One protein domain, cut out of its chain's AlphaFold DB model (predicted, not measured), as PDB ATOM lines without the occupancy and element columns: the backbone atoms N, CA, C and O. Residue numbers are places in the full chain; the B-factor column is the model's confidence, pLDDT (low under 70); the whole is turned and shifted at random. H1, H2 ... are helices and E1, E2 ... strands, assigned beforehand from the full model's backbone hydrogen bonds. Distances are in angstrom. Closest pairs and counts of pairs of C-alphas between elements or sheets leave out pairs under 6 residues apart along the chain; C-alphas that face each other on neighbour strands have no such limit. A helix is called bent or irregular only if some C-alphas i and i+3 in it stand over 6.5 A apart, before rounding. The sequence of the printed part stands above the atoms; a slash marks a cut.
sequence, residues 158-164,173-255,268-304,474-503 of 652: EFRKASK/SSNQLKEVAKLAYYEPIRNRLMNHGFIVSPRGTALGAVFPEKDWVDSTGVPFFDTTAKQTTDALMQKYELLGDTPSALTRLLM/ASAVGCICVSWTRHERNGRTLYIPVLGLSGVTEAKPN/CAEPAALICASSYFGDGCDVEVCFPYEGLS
ATOM      1  N   GLU A 158     119.185  85.268 181.507       43.50
ATOM      2  CA  GLU A 158     119.726  86.622 181.664       43.50
ATOM      3  C   GLU A 158     119.038  87.613 180.721       43.50
ATOM      4  O   GLU A 158     118.649  88.693 181.162       43.50
ATOM      5  N   PHE A 159     118.777  87.235 179.465       49.03
ATOM      6  CA  PHE A 159     118.026  88.080 178.538       49.03
ATOM      7  C   PHE A 159     116.565  88.256 178.957       49.03
ATOM      8  O   PHE A 159     116.045  89.370 178.937       49.03
ATOM      9  N   ARG A 160     115.893  87.188 179.410       49.25
ATOM     10  CA  ARG A 160     114.524  87.295 179.949       49.25
ATOM     11  C   ARG A 160     114.475  88.225 181.168       49.25
ATOM     12  O   ARG A 160     113.484  88.929 181.349       49.25
ATOM     13  N   LYS A 161     115.531  88.249 181.993       46.28
ATOM     14  CA  LYS A 161     115.679  89.184 183.120       46.28
ATOM     15  C   LYS A 161     115.949  90.620 182.652       46.28
ATOM     16  O   LYS A 161     115.270  91.521 183.132       46.28
ATOM     17  N   ALA A 162     116.850  90.832 181.691       43.72
ATOM     18  CA  ALA A 162     117.156  92.151 181.126       43.72
ATOM     19  C   ALA A 162     115.950  92.765 180.386       43.72
ATOM     20  O   ALA A 162     115.620  93.931 180.578       43.72
ATOM     21  N   SER A 163     115.215  91.956 179.619       45.53
ATOM     22  CA  SER A 163     113.968  92.351 178.952       45.53
ATOM     23  C   SER A 163     112.851  92.690 179.950       45.53
ATOM     24  O   SER A 163     112.105  93.642 179.726       45.53
ATOM     25  N   LYS A 164     112.754  91.972 181.080       44.94
ATOM     26  CA  LYS A 164     111.811  92.305 182.164       44.94
ATOM     27  C   LYS A 164     112.193  93.596 182.895       44.94
ATOM     28  O   LYS A 164     111.306  94.402 183.168       44.94
ATOM     29  N   SER A 173     118.268 105.395 177.387       54.31
ATOM     30  CA  SER A 173     118.102 106.069 176.087       54.31
ATOM     31  C   SER A 173     117.790 105.044 174.979       54.31
ATOM     32  O   SER A 173     118.291 103.920 175.023       54.31
ATOM     33  N   SER A 174     117.006 105.421 173.958       53.50
ATOM     34  CA  SER A 174     116.665 104.573 172.789       53.50
ATOM     35  C   SER A 174     117.879 103.823 172.203       53.50
ATOM     36  O   SER A 174     117.795 102.637 171.881       53.50
ATOM     37  N   ASN A 175     119.051 104.465 172.172       51.66
ATOM     38  CA  ASN A 175     120.295 103.860 171.692       51.66
ATOM     39  C   ASN A 175     120.837 102.744 172.602       51.66
ATOM     40  O   ASN A 175     121.325 101.738 172.096       51.66
ATOM     41  N   GLN A 176     120.731 102.873 173.927       56.09
ATOM     42  CA  GLN A 176     121.143 101.809 174.856       56.09
ATOM     43  C   GLN A 176     120.258 100.566 174.707       56.09
ATOM     44  O   GLN A 176     120.757  99.444 174.747       56.09
ATOM     45  N   LEU A 177     118.959 100.762 174.463       53.19
ATOM     46  CA  LEU A 177     118.010  99.672 174.240       53.19
ATOM     47  C   LEU A 177     118.296  98.918 172.928       53.19
ATOM     48  O   LEU A 177     118.267  97.687 172.918       53.19
ATOM     49  N   LYS A 178     118.651  99.634 171.850       55.19
ATOM     50  CA  LYS A 178     119.080  99.026 170.575       55.19
ATOM     51  C   LYS A 178     120.343  98.177 170.724       55.19
ATOM     52  O   LYS A 178     120.420  97.092 170.156       55.19
ATOM     53  N   GLU A 179     121.323  98.647 171.490       57.16
ATOM     54  CA  GLU A 179     122.577  97.917 171.711       57.16
ATOM     55  C   GLU A 179     122.368  96.629 172.522       57.16
ATOM     56  O   GLU A 179     122.899  95.587 172.153       57.16
ATOM     57  N   VAL A 180     121.531  96.651 173.566       58.56
ATOM     58  CA  VAL A 180     121.197  95.438 174.342       58.56
ATOM     59  C   VAL A 180     120.466  94.399 173.482       58.56
ATOM     60  O   VAL A 180     120.705  93.199 173.620       58.56
ATOM     61  N   ALA A 181     119.607  94.845 172.563       56.47
ATOM     62  CA  ALA A 181     118.878  93.967 171.651       56.47
ATOM     63  C   ALA A 181     119.803  93.226 170.675       56.47
ATOM     64  O   ALA A 181     119.642  92.026 170.471       56.47
ATOM     65  N   LYS A 182     120.806  93.911 170.110       59.38
ATOM     66  CA  LYS A 182     121.782  93.309 169.182       59.38
ATOM     67  C   LYS A 182     122.503  92.104 169.787       59.38
ATOM     68  O   LYS A 182     122.616  91.069 169.134       59.38
ATOM     69  N   LEU A 183     122.923  92.227 171.047       62.56
ATOM     70  CA  LEU A 183     123.636  91.171 171.776       62.56
ATOM     71  C   LEU A 183     122.734  89.969 172.081       62.56
ATOM     72  O   LEU A 183     123.164  88.820 172.049       62.56
ATOM     73  N   ALA A 184     121.456  90.228 172.345       59.75
ATOM     74  CA  ALA A 184     120.495  89.200 172.713       59.75
ATOM     75  C   ALA A 184     120.140  88.222 171.591       59.75
ATOM     76  O   ALA A 184     119.793  87.070 171.857       59.75
ATOM     77  N   TYR A 185     120.183  88.695 170.347       66.50
ATOM     78  CA  TYR A 185     119.779  87.907 169.188       66.50
ATOM     79  C   TYR A 185     120.912  87.074 168.593       66.50
ATOM     80  O   TYR A 185     120.630  86.152 167.830       66.50
ATOM     81  N   TYR A 186     122.165  87.344 168.974       74.62
ATOM     82  CA  TYR A 186     123.332  86.636 168.452       74.62
ATOM     83  C   TYR A 186     123.210  85.114 168.627       74.62
ATOM     84  O   TYR A 186     123.195  84.382 167.637       74.62
ATOM     85  N   GLU A 187     123.042  84.631 169.861       76.50
ATOM     86  CA  GLU A 187     123.021  83.189 170.148       76.50
ATOM     87  C   GLU A 187     121.788  82.467 169.557       76.50
ATOM     88  O   GLU A 187     121.959  81.422 168.922       76.50
ATOM     89  N   PRO A 188     120.549  82.999 169.665       73.62
ATOM     90  CA  PRO A 188     119.387  82.393 169.009       73.62
ATOM     91  C   PRO A 188     119.520  82.285 167.483       73.62
ATOM     92  O   PRO A 188     119.157  81.256 166.911       73.62
ATOM     93  N   ILE A 189     120.046  83.322 166.820       77.31
ATOM     94  CA  ILE A 189     120.249  83.319 165.364       77.31
ATOM     95  C   ILE A 189     121.335  82.327 164.986       77.31
ATOM     96  O   ILE A 189     121.124  81.503 164.095       77.31
ATOM     97  N   ARG A 190     122.469  82.366 165.688       83.12
ATOM     98  CA  ARG A 190     123.582  81.445 165.475       83.12
ATOM     99  C   ARG A 190     123.118  79.988 165.570       83.12
ATOM    100  O   ARG A 190     123.327  79.223 164.633       83.12
ATOM    101  N   ASN A 191     122.393  79.633 166.632       78.25
ATOM    102  CA  ASN A 191     121.850  78.284 166.832       78.25
ATOM    103  C   ASN A 191     120.845  77.877 165.752       78.25
ATOM    104  O   ASN A 191     120.831  76.728 165.311       78.25
ATOM    105  N   ARG A 192     120.003  78.806 165.292       79.00
ATOM    106  CA  ARG A 192     119.081  78.532 164.188       79.00
ATOM    107  C   ARG A 192     119.826  78.240 162.886       79.00
ATOM    108  O   ARG A 192     119.480  77.275 162.208       79.00
ATOM    109  N   LEU A 193     120.825  79.047 162.539       85.88
ATOM    110  CA  LEU A 193     121.624  78.845 161.329       85.88
ATOM    111  C   LEU A 193     122.336  77.485 161.380       85.88
ATOM    112  O   LEU A 193     122.185  76.688 160.452       85.88
ATOM    113  N   MET A 194     122.982  77.148 162.499       84.69
ATOM    114  CA  MET A 194     123.601  75.828 162.686       84.69
ATOM    115  C   MET A 194     122.574  74.683 162.594       84.69
ATOM    116  O   MET A 194     122.824  73.671 161.941       84.69
ATOM    117  N   ASN A 195     121.354  74.847 163.126       78.69
ATOM    118  CA  ASN A 195     120.271  73.858 162.967       78.69
ATOM    119  C   ASN A 195     119.839  73.659 161.501       78.69
ATOM    120  O   ASN A 195     119.442  72.563 161.088       78.69
ATOM    121  N   HIS A 196     119.938  74.701 160.677       83.00
ATOM    122  CA  HIS A 196     119.716  74.599 159.236       83.00
ATOM    123  C   HIS A 196     120.917  74.028 158.464       83.00
ATOM    124  O   HIS A 196     120.799  73.782 157.264       83.00
ATOM    125  N   GLY A 197     122.010  73.700 159.159       84.00
ATOM    126  CA  GLY A 197     123.222  73.107 158.597       84.00
ATOM    127  C   GLY A 197     124.213  74.134 158.058       84.00
ATOM    128  O   GLY A 197     125.119  73.744 157.323       84.00
ATOM    129  N   PHE A 198     124.021  75.418 158.374       91.06
ATOM    130  CA  PHE A 198     124.989  76.458 158.050       91.06
ATOM    131  C   PHE A 198     126.222  76.325 158.941       91.06
ATOM    132  O   PHE A 198     126.111  75.955 160.109       91.06
ATOM    133  N   ILE A 199     127.370  76.725 158.405       91.50
ATOM    134  CA  ILE A 199     128.599  76.902 159.181       91.50
ATOM    135  C   ILE A 199     128.735  78.392 159.460       91.50
ATOM    136  O   ILE A 199     128.717  79.190 158.528       91.50
ATOM    137  N   VAL A 200     128.807  78.781 160.728       91.31
ATOM    138  CA  VAL A 200     128.751  80.188 161.160       91.31
ATOM    139  C   VAL A 200     130.140  80.767 161.426       91.31
ATOM    140  O   VAL A 200     131.111  80.031 161.615       91.31
ATOM    141  N   SER A 201     130.245  82.098 161.429       89.12
ATOM    142  CA  SER A 201     131.486  82.801 161.757       89.12
ATOM    143  C   SER A 201     131.923  82.589 163.219       89.12
ATOM    144  O   SER A 201     131.101  82.268 164.089       89.12
ATOM    145  N   PRO A 202     133.222  82.790 163.519       87.94
ATOM    146  CA  PRO A 202     133.746  82.695 164.877       87.94
ATOM    147  C   PRO A 202     133.119  83.693 165.850       87.94
ATOM    148  O   PRO A 202     132.863  84.851 165.511       87.94
ATOM    149  N   ARG A 203     132.961  83.260 167.106       86.38
ATOM    150  CA  ARG A 203     132.569  84.118 168.237       86.38
ATOM    151  C   ARG A 203     133.452  85.365 168.349       86.38
ATOM    152  O   ARG A 203     134.640  85.328 168.015       86.38
ATOM    153  N   GLY A 204     132.887  86.477 168.814       78.81
ATOM    154  CA  GLY A 204     133.575  87.773 168.858       78.81
ATOM    155  C   GLY A 204     133.838  88.436 167.495       78.81
ATOM    156  O   GLY A 204     134.618  89.384 167.438       78.81
ATOM    157  N   THR A 205     133.206  87.966 166.413       83.12
ATOM    158  CA  THR A 205     133.166  88.641 165.101       83.12
ATOM    159  C   THR A 205     131.721  88.976 164.709       83.12
ATOM    160  O   THR A 205     130.779  88.652 165.439       83.12
ATOM    161  N   ALA A 206     131.524  89.676 163.591       81.06
ATOM    162  CA  ALA A 206     130.189  89.878 163.036       81.06
ATOM    163  C   ALA A 206     129.597  88.543 162.550       81.06
ATOM    164  O   ALA A 206     130.318  87.706 161.998       81.06
ATOM    165  N   LEU A 207     128.292  88.334 162.752       85.62
ATOM    166  CA  LEU A 207     127.657  87.062 162.416       85.62
ATOM    167  C   LEU A 207     127.489  86.894 160.899       85.62
ATOM    168  O   LEU A 207     126.733  87.619 160.251       85.62
ATOM    169  N   GLY A 208     128.187  85.911 160.344       89.81
ATOM    170  CA  GLY A 208     128.018  85.425 158.977       89.81
ATOM    171  C   GLY A 208     127.837  83.912 158.968       89.81
ATOM    172  O   GLY A 208     128.051  83.258 159.992       89.81
ATOM    173  N   ALA A 209     127.410  83.354 157.838       91.69
ATOM    174  CA  ALA A 209     127.183  81.921 157.718       91.69
ATOM    175  C   ALA A 209     127.321  81.400 156.280       91.69
ATOM    176  O   ALA A 209     126.680  81.911 155.370       91.69
ATOM    177  N   VAL A 210     128.100  80.342 156.065       93.00
ATOM    178  CA  VAL A 210     128.158  79.621 154.786       93.00
ATOM    179  C   VAL A 210     126.927  78.725 154.663       93.00
ATOM    180  O   VAL A 210     126.589  77.990 155.596       93.00
ATOM    181  N   PHE A 211     126.247  78.787 153.515       93.12
ATOM    182  CA  PHE A 211     125.088  77.937 153.248       93.12
ATOM    183  C   PHE A 211     125.487  76.454 153.141       93.12
ATOM    184  O   PHE A 211     126.615  76.145 152.745       93.12
ATOM    185  N   PRO A 212     124.572  75.514 153.446       89.81
ATOM    186  CA  PRO A 212     124.855  74.082 153.362       89.81
ATOM    187  C   PRO A 212     125.320  73.639 151.966       89.81
ATOM    188  O   PRO A 212     124.788  74.097 150.961       89.81
ATOM    189  N   GLU A 213     126.225  72.656 151.898       87.06
ATOM    190  CA  GLU A 213     126.835  72.162 150.643       87.06
ATOM    191  C   GLU A 213     125.824  71.760 149.554       87.06
ATOM    192  O   GLU A 213     126.081  71.902 148.366       87.06
ATOM    193  N   LYS A 214     124.630  71.297 149.946       86.19
ATOM    194  CA  LYS A 214     123.548  70.934 149.009       86.19
ATOM    195  C   LYS A 214     123.003  72.115 148.191       86.19
ATOM    196  O   LYS A 214     122.277  71.878 147.235       86.19
ATOM    197  N   ASP A 215     123.264  73.338 148.643       90.50
ATOM    198  CA  ASP A 215     122.797  74.586 148.042       90.50
ATOM    199  C   ASP A 215     123.912  75.294 147.257       90.50
ATOM    200  O   ASP A 215     123.713  76.397 146.752       90.50
ATOM    201  N   TRP A 216     125.093  74.675 147.164       89.31
ATOM    202  CA  TRP A 216     126.180  75.164 146.325       89.31
ATOM    203  C   TRP A 216     125.891  74.831 144.865       89.31
ATOM    204  O   TRP A 216     125.318  73.785 144.550       89.31
ATOM    205  N   VAL A 217     126.313  75.717 143.970       86.75
ATOM    206  CA  VAL A 217     126.045  75.588 142.537       86.75
ATOM    207  C   VAL A 217     127.334  75.206 141.819       86.75
ATOM    208  O   VAL A 217     128.335  75.906 141.928       86.75
ATOM    209  N   ASP A 218     127.318  74.093 141.088       81.56
ATOM    210  CA  ASP A 218     128.422  73.683 140.209       81.56
ATOM    211  C   ASP A 218     128.317  74.435 138.872       81.56
ATOM    212  O   ASP A 218     127.230  74.555 138.296       81.56
ATOM    213  N   SER A 219     129.436  74.966 138.380       67.62
ATOM    214  CA  SER A 219     129.485  75.674 137.103       67.62
ATOM    215  C   SER A 219     129.345  74.681 135.949       67.62
ATOM    216  O   SER A 219     130.294  74.004 135.560       67.62
ATOM    217  N   THR A 220     128.150  74.603 135.360       58.03
ATOM    218  CA  THR A 220     127.870  73.787 134.162       58.03
ATOM    219  C   THR A 220     128.191  74.512 132.844       58.03
ATOM    220  O   THR A 220     127.818  74.036 131.774       58.03
ATOM    221  N   GLY A 221     128.901  75.649 132.894       55.50
ATOM    222  CA  GLY A 221     129.300  76.420 131.707       55.50
ATOM    223  C   GLY A 221     128.305  77.495 131.241       55.50
ATOM    224  O   GLY A 221     128.440  77.993 130.126       55.50
ATOM    225  N   VAL A 222     127.324  77.866 132.072       55.03
ATOM    226  CA  VAL A 222     126.351  78.957 131.838       55.03
ATOM    227  C   VAL A 222     126.769  80.200 132.641       55.03
ATOM    228  O   VAL A 222     127.278  80.006 133.746       55.03
ATOM    229  N   PRO A 223     126.533  81.442 132.159       60.78
ATOM    230  CA  PRO A 223     126.733  82.654 132.953       60.78
ATOM    231  C   PRO A 223     125.870  82.635 134.226       60.78
ATOM    232  O   PRO A 223     124.661  82.873 134.185       60.78
ATOM    233  N   PHE A 224     126.469  82.297 135.368       67.81
ATOM    234  CA  PHE A 224     125.752  82.114 136.634       67.81
ATOM    235  C   PHE A 224     125.252  83.449 137.201       67.81
ATOM    236  O   PHE A 224     124.158  83.518 137.769       67.81
ATOM    237  N   PHE A 225     126.031  84.517 137.030       64.12
ATOM    238  CA  PHE A 225     125.782  85.794 137.699       64.12
ATOM    239  C   PHE A 225     124.733  86.687 137.026       64.12
ATOM    240  O   PHE A 225     124.169  87.517 137.728       64.12
ATOM    241  N   ASP A 226     124.398  86.465 135.752       57.00
ATOM    242  CA  ASP A 226     123.495  87.346 134.992       57.00
ATOM    243  C   ASP A 226     122.026  87.257 135.451       57.00
ATOM    244  O   ASP A 226     121.342  88.266 135.525       57.00
ATOM    245  N   THR A 227     121.511  86.066 135.777       61.44
ATOM    246  CA  THR A 227     120.115  85.888 136.256       61.44
ATOM    247  C   THR A 227     119.967  84.772 137.287       61.44
ATOM    248  O   THR A 227     119.156  84.869 138.214       61.44
ATOM    249  N   THR A 228     120.768  83.712 137.162       72.25
ATOM    250  CA  THR A 228     120.658  82.503 137.991       72.25
ATOM    251  C   THR A 228     121.004  82.779 139.452       72.25
ATOM    252  O   THR A 228     120.296  82.309 140.343       72.25
ATOM    253  N   ALA A 229     122.035  83.583 139.723       71.94
ATOM    254  CA  ALA A 229     122.459  83.913 141.082       71.94
ATOM    255  C   ALA A 229     121.359  84.629 141.882       71.94
ATOM    256  O   ALA A 229     121.119  84.270 143.036       71.94
ATOM    257  N   LYS A 230     120.631  85.582 141.278       70.44
ATOM    258  CA  LYS A 230     119.519  86.284 141.946       70.44
ATOM    259  C   LYS A 230     118.355  85.344 142.239       70.44
ATOM    260  O   LYS A 230     117.932  85.255 143.387       70.44
ATOM    261  N   GLN A 231     117.887  84.603 141.233       73.19
ATOM    262  CA  GLN A 231     116.780  83.649 141.390       73.19
ATOM    263  C   GLN A 231     117.100  82.584 142.443       73.19
ATOM    264  O   GLN A 231     116.274  82.271 143.299       73.19
ATOM    265  N   THR A 232     118.330  82.068 142.414       81.00
ATOM    266  CA  THR A 232     118.813  81.111 143.411       81.00
ATOM    267  C   THR A 232     118.853  81.751 144.793       81.00
ATOM    268  O   THR A 232     118.408  81.140 145.758       81.00
ATOM    269  N   THR A 233     119.325  82.996 144.902       79.75
ATOM    270  CA  THR A 233     119.333  83.722 146.177       79.75
ATOM    271  C   THR A 233     117.924  83.887 146.733       79.75
ATOM    272  O   THR A 233     117.698  83.535 147.883       79.75
ATOM    273  N   ASP A 234     116.955  84.331 145.932       74.31
ATOM    274  CA  ASP A 234     115.568  84.507 146.384       74.31
ATOM    275  C   ASP A 234     114.947  83.188 146.848       74.31
ATOM    276  O   ASP A 234     114.332  83.121 147.917       74.31
ATOM    277  N   ALA A 235     115.188  82.110 146.099       81.50
ATOM    278  CA  ALA A 235     114.765  80.772 146.487       81.50
ATOM    279  C   ALA A 235     115.402  80.335 147.818       81.50
ATOM    280  O   ALA A 235     114.728  79.739 148.657       81.50
ATOM    281  N   LEU A 236     116.680  80.655 148.053       86.31
ATOM    282  CA  LEU A 236     117.362  80.381 149.321       86.31
ATOM    283  C   LEU A 236     116.801  81.224 150.473       86.31
ATOM    284  O   LEU A 236     116.583  80.687 151.563       86.31
ATOM    285  N   MET A 237     116.519  82.506 150.236       79.62
ATOM    286  CA  MET A 237     115.911  83.403 151.221       79.62
ATOM    287  C   MET A 237     114.550  82.876 151.680       79.62
ATOM    288  O   MET A 237     114.288  82.835 152.884       79.62
ATOM    289  N   GLN A 238     113.722  82.406 150.742       79.50
ATOM    290  CA  GLN A 238     112.429  81.793 151.040       79.50
ATOM    291  C   GLN A 238     112.586  80.432 151.734       79.50
ATOM    292  O   GLN A 238     111.970  80.196 152.771       79.50
ATOM    293  N   LYS A 239     113.444  79.547 151.209       84.88
ATOM    294  CA  LYS A 239     113.668  78.184 151.724       84.88
ATOM    295  C   LYS A 239     114.089  78.152 153.191       84.88
ATOM    296  O   LYS A 239     113.690  77.247 153.920       84.88
ATOM    297  N   TYR A 240     114.927  79.098 153.607       82.94
ATOM    298  CA  TYR A 240     115.426  79.194 154.981       82.94
ATOM    299  C   TYR A 240     114.646  80.203 155.839       82.94
ATOM    300  O   TYR A 240     114.993  80.418 157.006       82.94
ATOM    301  N   GLU A 241     113.586  80.792 155.274       78.12
ATOM    302  CA  GLU A 241     112.761  81.836 155.886       78.12
ATOM    303  C   GLU A 241     113.626  82.951 156.492       78.12
ATOM    304  O   GLU A 241     113.459  83.349 157.646       78.12
ATOM    305  N   LEU A 242     114.626  83.414 155.737       76.69
ATOM    306  CA  LEU A 242     115.580  84.426 156.204       76.69
ATOM    307  C   LEU A 242     114.936  85.817 156.293       76.69
ATOM    308  O   LEU A 242     115.364  86.635 157.105       76.69
ATOM    309  N   LEU A 243     113.881  86.057 155.512       70.25
ATOM    310  CA  LEU A 243     113.051  87.261 155.537       70.25
ATOM    311  C   LEU A 243     111.573  86.880 155.641       70.25
ATOM    312  O   LEU A 243     111.150  85.860 155.099       70.25
ATOM    313  N   GLY A 244     110.791  87.728 156.301       58.72
ATOM    314  CA  GLY A 244     109.336  87.618 156.369       58.72
ATOM    315  C   GLY A 244     108.744  88.009 157.721       58.72
ATOM    316  O   GLY A 244     109.447  88.244 158.707       58.72
ATOM    317  N   ASP A 245     107.414  88.035 157.759       53.00
ATOM    318  CA  ASP A 245     106.621  88.405 158.936       53.00
ATOM    319  C   ASP A 245     106.060  87.198 159.699       53.00
ATOM    320  O   ASP A 245     105.320  87.353 160.677       53.00
ATOM    321  N   THR A 246     106.405  85.976 159.292       55.44
ATOM    322  CA  THR A 246     105.965  84.766 159.989       55.44
ATOM    323  C   THR A 246     106.720  84.599 161.314       55.44
ATOM    324  O   THR A 246     107.885  84.982 161.420       55.44
ATOM    325  N   PRO A 247     106.112  83.994 162.355       54.84
ATOM    326  CA  PRO A 247     106.798  83.668 163.613       54.84
ATOM    327  C   PRO A 247     108.083  82.849 163.446       54.84
ATOM    328  O   PRO A 247     108.926  82.834 164.341       54.84
ATOM    329  N   SER A 248     108.192  82.149 162.322       55.78
ATOM    330  CA  SER A 248     109.309  81.303 161.952       55.78
ATOM    331  C   SER A 248     110.366  82.030 161.119       55.78
ATOM    332  O   SER A 248     111.462  81.504 161.022       55.78
ATOM    333  N   ALA A 249     110.145  83.247 160.609       64.12
ATOM    334  CA  ALA A 249     111.159  83.992 159.858       64.12
ATOM    335  C   ALA A 249     112.337  84.458 160.740       64.12
ATOM    336  O   ALA A 249     112.165  84.772 161.922       64.12
ATOM    337  N   LEU A 250     113.555  84.505 160.187       68.31
ATOM    338  CA  LEU A 250     114.761  84.964 160.898       68.31
ATOM    339  C   LEU A 250     114.599  86.422 161.337       68.31
ATOM    340  O   LEU A 250     114.911  86.766 162.474       68.31
ATOM    341  N   THR A 251     113.995  87.239 160.473       60.50
ATOM    342  CA  THR A 251     113.588  88.622 160.751       60.50
ATOM    343  C   THR A 251     112.616  88.761 161.917       60.50
ATOM    344  O   THR A 251     112.587  89.804 162.560       60.50
ATOM    345  N   ARG A 252     111.843  87.721 162.248       52.78
ATOM    346  CA  ARG A 252     110.874  87.752 163.351       52.78
ATOM    347  C   ARG A 252     111.463  87.351 164.697       52.78
ATOM    348  O   ARG A 252     110.975  87.817 165.724       52.78
ATOM    349  N   LEU A 253     112.541  86.558 164.712       51.06
ATOM    350  CA  LEU A 253     113.335  86.348 165.932       51.06
ATOM    351  C   LEU A 253     113.876  87.670 166.492       51.06
ATOM    352  O   LEU A 253     114.224  87.716 167.663       51.06
ATOM    353  N   LEU A 254     113.898  88.722 165.669       50.62
ATOM    354  CA  LEU A 254     114.376  90.063 165.981       50.62
ATOM    355  C   LEU A 254     113.287  91.012 166.506       50.62
ATOM    356  O   LEU A 254     113.605  92.138 166.886       50.62
ATOM    357  N   MET A 255     112.020  90.576 166.560       44.91
ATOM    358  CA  MET A 255     110.910  91.364 167.103       44.91
ATOM    359  C   MET A 255     110.441  90.822 168.463       44.91
ATOM    360  O   MET A 255     110.179  89.621 168.599       44.91
ATOM    361  N   ALA A 268     112.519  97.136 167.002       42.56
ATOM    362  CA  ALA A 268     112.228  96.816 165.599       42.56
ATOM    363  C   ALA A 268     113.407  97.119 164.643       42.56
ATOM    364  O   ALA A 268     113.441  96.616 163.528       42.56
ATOM    365  N   SER A 269     114.406  97.898 165.084       42.66
ATOM    366  CA  SER A 269     115.562  98.327 164.269       42.66
ATOM    367  C   SER A 269     116.905  97.669 164.637       42.66
ATOM    368  O   SER A 269     117.961  98.166 164.245       42.66
ATOM    369  N   ALA A 270     116.905  96.594 165.438       44.09
ATOM    370  CA  ALA A 270     118.144  96.042 166.002       44.09
ATOM    371  C   ALA A 270     119.097  95.430 164.950       44.09
ATOM    372  O   ALA A 270     120.313  95.483 165.135       44.09
ATOM    373  N   VAL A 271     118.576  94.905 163.836       51.62
ATOM    374  CA  VAL A 271     119.375  94.355 162.724       51.62
ATOM    375  C   VAL A 271     119.252  95.246 161.505       51.62
ATOM    376  O   VAL A 271     118.152  95.613 161.106       51.62
ATOM    377  N   GLY A 272     120.405  95.608 160.935       58.06
ATOM    378  CA  GLY A 272     120.480  96.572 159.839       58.06
ATOM    379  C   GLY A 272     120.121  95.977 158.478       58.06
ATOM    380  O   GLY A 272     119.193  96.441 157.833       58.06
ATOM    381  N   CYS A 273     120.881  94.978 158.027       69.88
ATOM    382  CA  CYS A 273     120.716  94.337 156.723       69.88
ATOM    383  C   CYS A 273     121.116  92.860 156.783       69.88
ATOM    384  O   CYS A 273     121.964  92.464 157.592       69.88
ATOM    385  N   ILE A 274     120.501  92.071 155.905       75.19
ATOM    386  CA  ILE A 274     120.870  90.688 155.608       75.19
ATOM    387  C   ILE A 274     121.448  90.686 154.195       75.19
ATOM    388  O   ILE A 274     120.874  91.301 153.305       75.19
ATOM    389  N   CYS A 275     122.589  90.047 153.971       75.94
ATOM    390  CA  CYS A 275     123.180  89.942 152.636       75.94
ATOM    391  C   CYS A 275     123.491  88.491 152.306       75.94
ATOM    392  O   CYS A 275     123.970  87.762 153.171       75.94
ATOM    393  N   VAL A 276     123.267  88.097 151.055       79.56
ATOM    394  CA  VAL A 276     123.789  86.839 150.518       79.56
ATOM    395  C   VAL A 276     124.845  87.171 149.478       79.56
ATOM    396  O   VAL A 276     124.552  87.686 148.400       79.56
ATOM    397  N   SER A 277     126.088  86.900 149.841       79.12
ATOM    398  CA  SER A 277     127.266  87.062 149.003       79.12
ATOM    399  C   SER A 277     127.613  85.735 148.340       79.12
ATOM    400  O   SER A 277     127.580  84.701 148.994       79.12
ATOM    401  N   TRP A 278     127.974  85.745 147.064       77.81
ATOM    402  CA  TRP A 278     128.439  84.558 146.354       77.81
ATOM    403  C   TRP A 278     129.952  84.605 146.183       77.81
ATOM    404  O   TRP A 278     130.502  85.589 145.682       77.81
ATOM    405  N   THR A 279     130.614  83.528 146.588       78.56
ATOM    406  CA  THR A 279     132.052  83.326 146.415       78.56
ATOM    407  C   THR A 279     132.311  82.211 145.407       78.56
ATOM    408  O   THR A 279     131.502  81.294 145.242       78.56
ATOM    409  N   ARG A 280     133.448  82.284 144.711       78.31
ATOM    410  CA  ARG A 280     133.868  81.291 143.716       78.31
ATOM    411  C   ARG A 280     135.024  80.450 144.253       78.31
ATOM    412  O   ARG A 280     136.077  80.990 144.591       78.31
ATOM    413  N   HIS A 281     134.857  79.130 144.250       78.56
ATOM    414  CA  HIS A 281     135.840  78.169 144.747       78.56
ATOM    415  C   HIS A 281     136.172  77.113 143.699       78.56
ATOM    416  O   HIS A 281     135.307  76.695 142.940       78.56
ATOM    417  N   GLU A 282     137.418  76.652 143.676       76.00
ATOM    418  CA  GLU A 282     137.834  75.523 142.841       76.00
ATOM    419  C   GLU A 282     137.958  74.274 143.715       76.00
ATOM    420  O   GLU A 282     138.741  74.254 144.665       76.00
ATOM    421  N   ARG A 283     137.201  73.221 143.399       74.38
ATOM    422  CA  ARG A 283     137.251  71.935 144.106       74.38
ATOM    423  C   ARG A 283     137.292  70.803 143.091       74.38
ATOM    424  O   ARG A 283     136.387  70.664 142.274       74.38
ATOM    425  N   ASN A 284     138.344  69.985 143.135       75.19
ATOM    426  CA  ASN A 284     138.534  68.838 142.233       75.19
ATOM    427  C   ASN A 284     138.423  69.197 140.736       75.19
ATOM    428  O   ASN A 284     137.831  68.455 139.955       75.19
ATOM    429  N   GLY A 285     138.968  70.354 140.343       73.56
ATOM    430  CA  GLY A 285     138.931  70.836 138.957       73.56
ATOM    431  C   GLY A 285     137.571  71.373 138.499       73.56
ATOM    432  O   GLY A 285     137.384  71.571 137.302       73.56
ATOM    433  N   ARG A 286     136.630  71.592 139.426       78.38
ATOM    434  CA  ARG A 286     135.336  72.227 139.165       78.38
ATOM    435  C   ARG A 286     135.215  73.547 139.905       78.38
ATOM    436  O   ARG A 286     135.598  73.643 141.073       78.38
ATOM    437  N   THR A 287     134.599  74.517 139.243       79.00
ATOM    438  CA  THR A 287     134.210  75.779 139.861       79.00
ATOM    439  C   THR A 287     132.880  75.603 140.594       79.00
ATOM    440  O   THR A 287     131.863  75.299 139.975       79.00
ATOM    441  N   LEU A 288     132.876  75.859 141.898       84.19
ATOM    442  CA  LEU A 288     131.686  75.918 142.740       84.19
ATOM    443  C   LEU A 288     131.388  77.374 143.114       84.19
ATOM    444  O   LEU A 288     132.280  78.103 143.555       84.19
ATOM    445  N   TYR A 289     130.128  77.777 142.981       84.88
ATOM    446  CA  TYR A 289     129.608  79.037 143.498       84.88
ATOM    447  C   TYR A 289     128.912  78.778 144.826       84.88
ATOM    448  O   TYR A 289     128.007  77.942 144.926       84.88
ATOM    449  N   ILE A 290     129.357  79.489 145.855       87.88
ATOM    450  CA  ILE A 290     128.965  79.219 147.230       87.88
ATOM    451  C   ILE A 290     128.294  80.464 147.806       87.88
ATOM    452  O   ILE A 290     128.928  81.520 147.863       87.88
ATOM    453  N   PRO A 291     127.023  80.369 148.231       89.94
ATOM    454  CA  PRO A 291     126.359  81.472 148.895       89.94
ATOM    455  C   PRO A 291     126.809  81.558 150.356       89.94
ATOM    456  O   PRO A 291     126.959  80.554 151.061       89.94
ATOM    457  N   VAL A 292     126.990  82.786 150.826       90.25
ATOM    458  CA  VAL A 292     127.444  83.126 152.169       90.25
ATOM    459  C   VAL A 292     126.581  84.262 152.705       90.25
ATOM    460  O   VAL A 292     126.506  85.346 152.136       90.25
ATOM    461  N   LEU A 293     125.901  83.991 153.808       89.75
ATOM    462  CA  LEU A 293     125.061  84.922 154.539       89.75
ATOM    463  C   LEU A 293     125.914  85.875 155.380       89.75
ATOM    464  O   LEU A 293     126.863  85.465 156.047       89.75
ATOM    465  N   GLY A 294     125.501  87.133 155.428       85.88
ATOM    466  CA  GLY A 294     126.035  88.159 156.304       85.88
ATOM    467  C   GLY A 294     124.926  88.897 157.042       85.88
ATOM    468  O   GLY A 294     123.893  89.206 156.445       85.88
ATOM    469  N   LEU A 295     125.132  89.205 158.325       79.75
ATOM    470  CA  LEU A 295     124.161  89.926 159.152       79.75
ATOM    471  C   LEU A 295     124.787  91.182 159.757       79.75
ATOM    472  O   LEU A 295     125.762  91.120 160.508       79.75
ATOM    473  N   SER A 296     124.207  92.344 159.460       73.88
ATOM    474  CA  SER A 296     124.706  93.612 159.988       73.88
ATOM    475  C   SER A 296     124.230  93.862 161.414       73.88
ATOM    476  O   SER A 296     123.029  93.902 161.687       73.88
ATOM    477  N   GLY A 297     125.177  94.173 162.298       67.50
ATOM    478  CA  GLY A 297     124.908  94.580 163.678       67.50
ATOM    479  C   GLY A 297     124.574  93.436 164.637       67.50
ATOM    480  O   GLY A 297     124.238  93.715 165.782       67.50
ATOM    481  N   VAL A 298     124.685  92.177 164.202       73.12
ATOM    482  CA  VAL A 298     124.521  90.998 165.063       73.12
ATOM    483  C   VAL A 298     125.903  90.561 165.550       73.12
ATOM    484  O   VAL A 298     126.656  89.920 164.815       73.12
ATOM    485  N   THR A 299     126.255  90.946 166.778       71.75
ATOM    486  CA  THR A 299     127.536  90.626 167.428       71.75
ATOM    487  C   THR A 299     127.304  90.076 168.834       71.75
ATOM    488  O   THR A 299     126.314  90.403 169.482       71.75
ATOM    489  N   GLU A 300     128.225  89.241 169.317       73.50
ATOM    490  CA  GLU A 300     128.159  88.636 170.660       73.50
ATOM    491  C   GLU A 300     128.429  89.645 171.785       73.50
ATOM    492  O   GLU A 300     127.871  89.552 172.876       73.50
ATOM    493  N   ALA A 301     129.285  90.627 171.508       68.62
ATOM    494  CA  ALA A 301     129.675  91.677 172.435       68.62
ATOM    495  C   ALA A 301     129.741  93.028 171.716       68.62
ATOM    496  O   ALA A 301     129.760  93.104 170.481       68.62
ATOM    497  N   LYS A 302     129.789  94.110 172.502       68.75
ATOM    498  CA  LYS A 302     129.989  95.459 171.971       68.75
ATOM    499  C   LYS A 302     131.351  95.526 171.256       68.75
ATOM    500  O   LYS A 302     132.355  95.169 171.875       68.75
ATOM    501  N   PRO A 303     131.413  96.018 170.005       69.31
ATOM    502  CA  PRO A 303     132.672  96.187 169.288       69.31
ATOM    503  C   PRO A 303     133.660  97.046 170.088       69.31
ATOM    504  O   PRO A 303     133.349  98.172 170.477       69.31
ATOM    505  N   ASN A 304     134.845  96.499 170.339       68.94
ATOM    506  CA  ASN A 304     135.977  97.145 171.005       68.94
ATOM    507  C   ASN A 304     137.264  96.909 170.184       68.94
ATOM    508  O   ASN A 304     137.203  96.371 169.076       68.94
ATOM    509  N   CYS A 474     129.218  95.305 159.381       69.88
ATOM    510  CA  CYS A 474     128.317  95.211 158.226       69.88
ATOM    511  C   CYS A 474     128.149  93.740 157.796       69.88
ATOM    512  O   CYS A 474     129.001  92.899 158.086       69.88
ATOM    513  N   ALA A 475     127.059  93.439 157.089       72.12
ATOM    514  CA  ALA A 475     126.732  92.093 156.635       72.12
ATOM    515  C   ALA A 475     127.827  91.485 155.741       72.12
ATOM    516  O   ALA A 475     128.229  90.350 155.959       72.12
ATOM    517  N   GLU A 476     128.381  92.229 154.783       73.00
ATOM    518  CA  GLU A 476     129.388  91.657 153.880       73.00
ATOM    519  C   GLU A 476     130.731  91.320 154.555       73.00
ATOM    520  O   GLU A 476     131.204  90.201 154.366       73.00
ATOM    521  N   PRO A 477     131.342  92.189 155.390       74.38
ATOM    522  CA  PRO A 477     132.471  91.783 156.223       74.38
ATOM    523  C   PRO A 477     132.183  90.518 157.038       74.38
ATOM    524  O   PRO A 477     133.052  89.658 157.136       74.38
ATOM    525  N   ALA A 478     130.964  90.361 157.563       79.69
ATOM    526  CA  ALA A 478     130.562  89.152 158.277       79.69
ATOM    527  C   ALA A 478     130.557  87.906 157.370       79.69
ATOM    528  O   ALA A 478     131.081  86.856 157.754       79.69
ATOM    529  N   ALA A 479     130.032  88.031 156.147       81.94
ATOM    530  CA  ALA A 479     130.067  86.970 155.142       81.94
ATOM    531  C   ALA A 479     131.515  86.606 154.762       81.94
ATOM    532  O   ALA A 479     131.889  85.436 154.789       81.94
ATOM    533  N   LEU A 480     132.365  87.603 154.505       80.06
ATOM    534  CA  LEU A 480     133.785  87.432 154.182       80.06
ATOM    535  C   LEU A 480     134.574  86.735 155.301       80.06
ATOM    536  O   LEU A 480     135.362  85.832 155.025       80.06
ATOM    537  N   ILE A 481     134.352  87.124 156.562       84.38
ATOM    538  CA  ILE A 481     134.950  86.469 157.739       84.38
ATOM    539  C   ILE A 481     134.561  84.994 157.771       84.38
ATOM    540  O   ILE A 481     135.416  84.136 157.995       84.38
ATOM    541  N   CYS A 482     133.279  84.695 157.556       86.06
ATOM    542  CA  CYS A 482     132.772  83.332 157.587       86.06
ATOM    543  C   CYS A 482     133.359  82.486 156.449       86.06
ATOM    544  O   CYS A 482     133.925  81.426 156.708       86.06
ATOM    545  N   ALA A 483     133.316  83.000 155.215       83.81
ATOM    546  CA  ALA A 483     133.917  82.354 154.052       83.81
ATOM    547  C   ALA A 483     135.409  82.084 154.284       83.81
ATOM    548  O   ALA A 483     135.871  80.962 154.093       83.81
ATOM    549  N   SER A 484     136.156  83.080 154.772       81.62
ATOM    550  CA  SER A 484     137.577  82.893 155.049       81.62
ATOM    551  C   SER A 484     137.809  81.854 156.138       81.62
ATOM    552  O   SER A 484     138.663  80.991 155.977       81.62
ATOM    553  N   SER A 485     137.038  81.876 157.223       81.50
ATOM    554  CA  SER A 485     137.204  80.922 158.330       81.50
ATOM    555  C   SER A 485     136.874  79.482 157.923       81.50
ATOM    556  O   SER A 485     137.455  78.557 158.474       81.50
ATOM    557  N   TYR A 486     135.975  79.281 156.956       83.81
ATOM    558  CA  TYR A 486     135.600  77.949 156.483       83.81
ATOM    559  C   TYR A 486     136.525  77.414 155.377       83.81
ATOM    560  O   TYR A 486     136.927  76.254 155.418       83.81
ATOM    561  N   PHE A 487     136.897  78.245 154.399       80.12
ATOM    562  CA  PHE A 487     137.697  77.802 153.250       80.12
ATOM    563  C   PHE A 487     139.210  77.928 153.448       80.12
ATOM    564  O   PHE A 487     139.967  77.407 152.636       80.12
ATOM    565  N   GLY A 488     139.672  78.641 154.480       67.06
ATOM    566  CA  GLY A 488     141.100  78.904 154.698       67.06
ATOM    567  C   GLY A 488     141.695  79.968 153.763       67.06
ATOM    568  O   GLY A 488     142.823  80.418 153.968       67.06
ATOM    569  N   ASP A 489     140.929  80.407 152.760       66.19
ATOM    570  CA  ASP A 489     141.357  81.356 151.743       66.19
ATOM    571  C   ASP A 489     140.760  82.747 151.959       66.19
ATOM    572  O   ASP A 489     139.723  82.958 152.590       66.19
ATOM    573  N   GLY A 490     141.446  83.739 151.413       59.31
ATOM    574  CA  GLY A 490     140.969  85.107 151.358       59.31
ATOM    575  C   GLY A 490     140.031  85.204 150.174       59.31
ATOM    576  O   GLY A 490     140.493  85.287 149.037       59.31
ATOM    577  N   CYS A 491     138.737  85.062 150.432       65.12
ATOM    578  CA  CYS A 491     137.737  84.970 149.379       65.12
ATOM    579  C   CYS A 491     137.249  86.371 149.029       65.12
ATOM    580  O   CYS A 491     136.818  87.106 149.913       65.12
ATOM    581  N   ASP A 492     137.319  86.737 147.752       63.16
ATOM    582  CA  ASP A 492     136.582  87.892 147.249       63.16
ATOM    583  C   ASP A 492     135.116  87.486 147.034       63.16
ATOM    584  O   ASP A 492     134.810  86.352 146.650       63.16
ATOM    585  N   VAL A 493     134.213  88.423 147.305       65.56
ATOM    586  CA  VAL A 493     132.804  88.300 146.933       65.56
ATOM    587  C   VAL A 493     132.680  88.696 145.468       65.56
ATOM    588  O   VAL A 493     133.089  89.792 145.089       65.56
ATOM    589  N   GLU A 494     132.122  87.800 144.655       66.50
ATOM    590  CA  GLU A 494     131.867  88.060 143.233       66.50
ATOM    591  C   GLU A 494     130.600  88.911 143.074       66.50
ATOM    592  O   GLU A 494     130.586  89.887 142.329       66.50
ATOM    593  N   VAL A 495     129.545  88.582 143.831       66.50
ATOM    594  CA  VAL A 495     128.294  89.353 143.874       66.50
ATOM    595  C   VAL A 495     127.658  89.299 145.259       66.50
ATOM    596  O   VAL A 495     127.770  88.300 145.966       66.50
ATOM    597  N   CYS A 496     126.973  90.370 145.651       70.56
ATOM    598  CA  CYS A 496     126.297  90.493 146.936       70.56
ATOM    599  C   CYS A 496     124.859  90.966 146.719       70.56
ATOM    600  O   CYS A 496     124.642  91.994 146.083       70.56
ATOM    601  N   PHE A 497     123.888  90.232 147.261       69.06
ATOM    602  CA  PHE A 497     122.473  90.594 147.225       69.06
ATOM    603  C   PHE A 497     122.030  91.077 148.613       69.06
ATOM    604  O   PHE A 497     121.904  90.253 149.529       69.06
ATOM    605  N   PRO A 498     121.847  92.395 148.810       67.00
ATOM    606  CA  PRO A 498     121.397  92.952 150.079       67.00
ATOM    607  C   PRO A 498     119.868  92.925 150.206       67.00
ATOM    608  O   PRO A 498     119.148  93.185 149.246       67.00
ATOM    609  N   TYR A 499     119.386  92.693 151.425       63.41
ATOM    610  CA  TYR A 499     117.974  92.717 151.793       63.41
ATOM    611  C   TYR A 499     117.756  93.491 153.106       63.41
ATOM    612  O   TYR A 499     118.535  93.362 154.062       63.41
ATOM    613  N   GLU A 500     116.687  94.289 153.163       56.00
ATOM    614  CA  GLU A 500     116.278  95.084 154.330       56.00
ATOM    615  C   GLU A 500     115.114  94.426 155.096       56.00
ATOM    616  O   GLU A 500     114.291  93.710 154.528       56.00
ATOM    617  N   GLY A 501     115.046  94.655 156.409       47.38
ATOM    618  CA  GLY A 501     113.944  94.185 157.251       47.38
ATOM    619  C   GLY A 501     112.690  95.080 157.229       47.38
ATOM    620  O   GLY A 501     112.761  96.286 157.023       47.38
ATOM    621  N   LEU A 502     111.548  94.449 157.545       41.12
ATOM    622  CA  LEU A 502     110.239  94.978 157.994       41.12
ATOM    623  C   LEU A 502     109.350  95.806 157.050       41.12
ATOM    624  O   LEU A 502     108.233  96.136 157.448       41.12
ATOM    625  N   SER A 503     109.753  96.111 155.820       37.12
ATOM    626  CA  SER A 503     108.837  96.739 154.856       37.12
ATOM    627  C   SER A 503     108.368  95.742 153.808       37.12
ATOM    628  O   SER A 503     109.203  95.089 153.186       37.12
TER     629      SER A 503
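Overview. This is residues 158 to 164, 173 to 255, 268 to 304 and 474 to 503 of the 652 residues of an uncharacterized protein of Corallococcus exercitus (UniProt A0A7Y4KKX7). A strongly twisted sheet of four strands curls round one helix, H4, while H3 and H2b, the second arm of the bent helix H2, cover its other face. H2a, the first arm, only grazes the sheet and leads toward H1 at one end of the long axis; the loop at Gly 221 lies at the other. The 157 printed residues run H1, H2, E1, H3, E2, E3, H4, E4; the sheet, in the order E1 - E3 - E2 - E4, is antiparallel throughout, and the class is mixed. The whole is compact by its radius of gyration of the C-alphas, 16.0 A, yet elongated, spanning 55 by 31 by 24 A.

Arrangement. Begin with the hairpin of E2, residues 273 to 283, and E3, residues 286 to 299, where N 277 and O 292 are 2.8 A apart. E3 bends by 77 degrees at residue 296. Beside E3 look for edge strand E1, residues 206 to 210, with N 209 and O 293 at 2.8 A; beside E2 look for edge strand E4, residues 493 to 500, with N 276 and O 497 at 3.0 A. The sheet curls round H4, residues 475 to 487; its closest C-alphas to E3 are Ala 475 and Gly 294, 4.0 A. H3, residues 224 to 239, is irregular, with C-alphas 226 and 229 7.1 A apart, and its height over the sheet is 9.4 A. H2, residues 174 to 195, was assigned as one helix by its hydrogen bonds but is bent, with C-alphas 184 and 187 7.0 A apart. Its arm H2b, residues 187 to 195, lies over E1 and along the strands, at 5 degrees on the local plane. These make three layers, helices on both faces of a sheet: H2b and H3 on one face, H4 on the opposite face. H1, residues 158 to 164, is close to but not clearly touching H2a, residues 174 to 184; their closest C-alphas, Phe 159 and Ala 184, are 6.4 A apart. Every O i to N i+4 pair is within hydrogen-bond range in H1, H2b and H4, but 6 of 7 in H2a and 10 of 12 in H3.

Along the chain. Find C-alpha 286 at (135.336, 72.227, 139.165); from there E3 runs 34.6 A to C-alpha 299. E2 measures 30.6 A, H3 19.7 A, E4 19.3 A, H4 18.3 A and H2a 15.8 A. H1 begins at C-alpha 158, (119.726, 86.622, 181.664), and E4 ends at C-alpha 500, (116.278, 95.084, 154.330).

Size, cuts and confidence. The C-alphas of Lys 164 and Gly 221, the two farthest apart, are 55.7 A apart. Three cuts leave C-alpha gaps of 16.3 A from 164 to 173, 5.8 A from 255 to 268 and 15.0 A from 304 to 474. E1 to H3 is a long link. The mean pLDDT of the printed part is 70.9, with 68 residues under 70, among them 158 to 164 and 173 to 185.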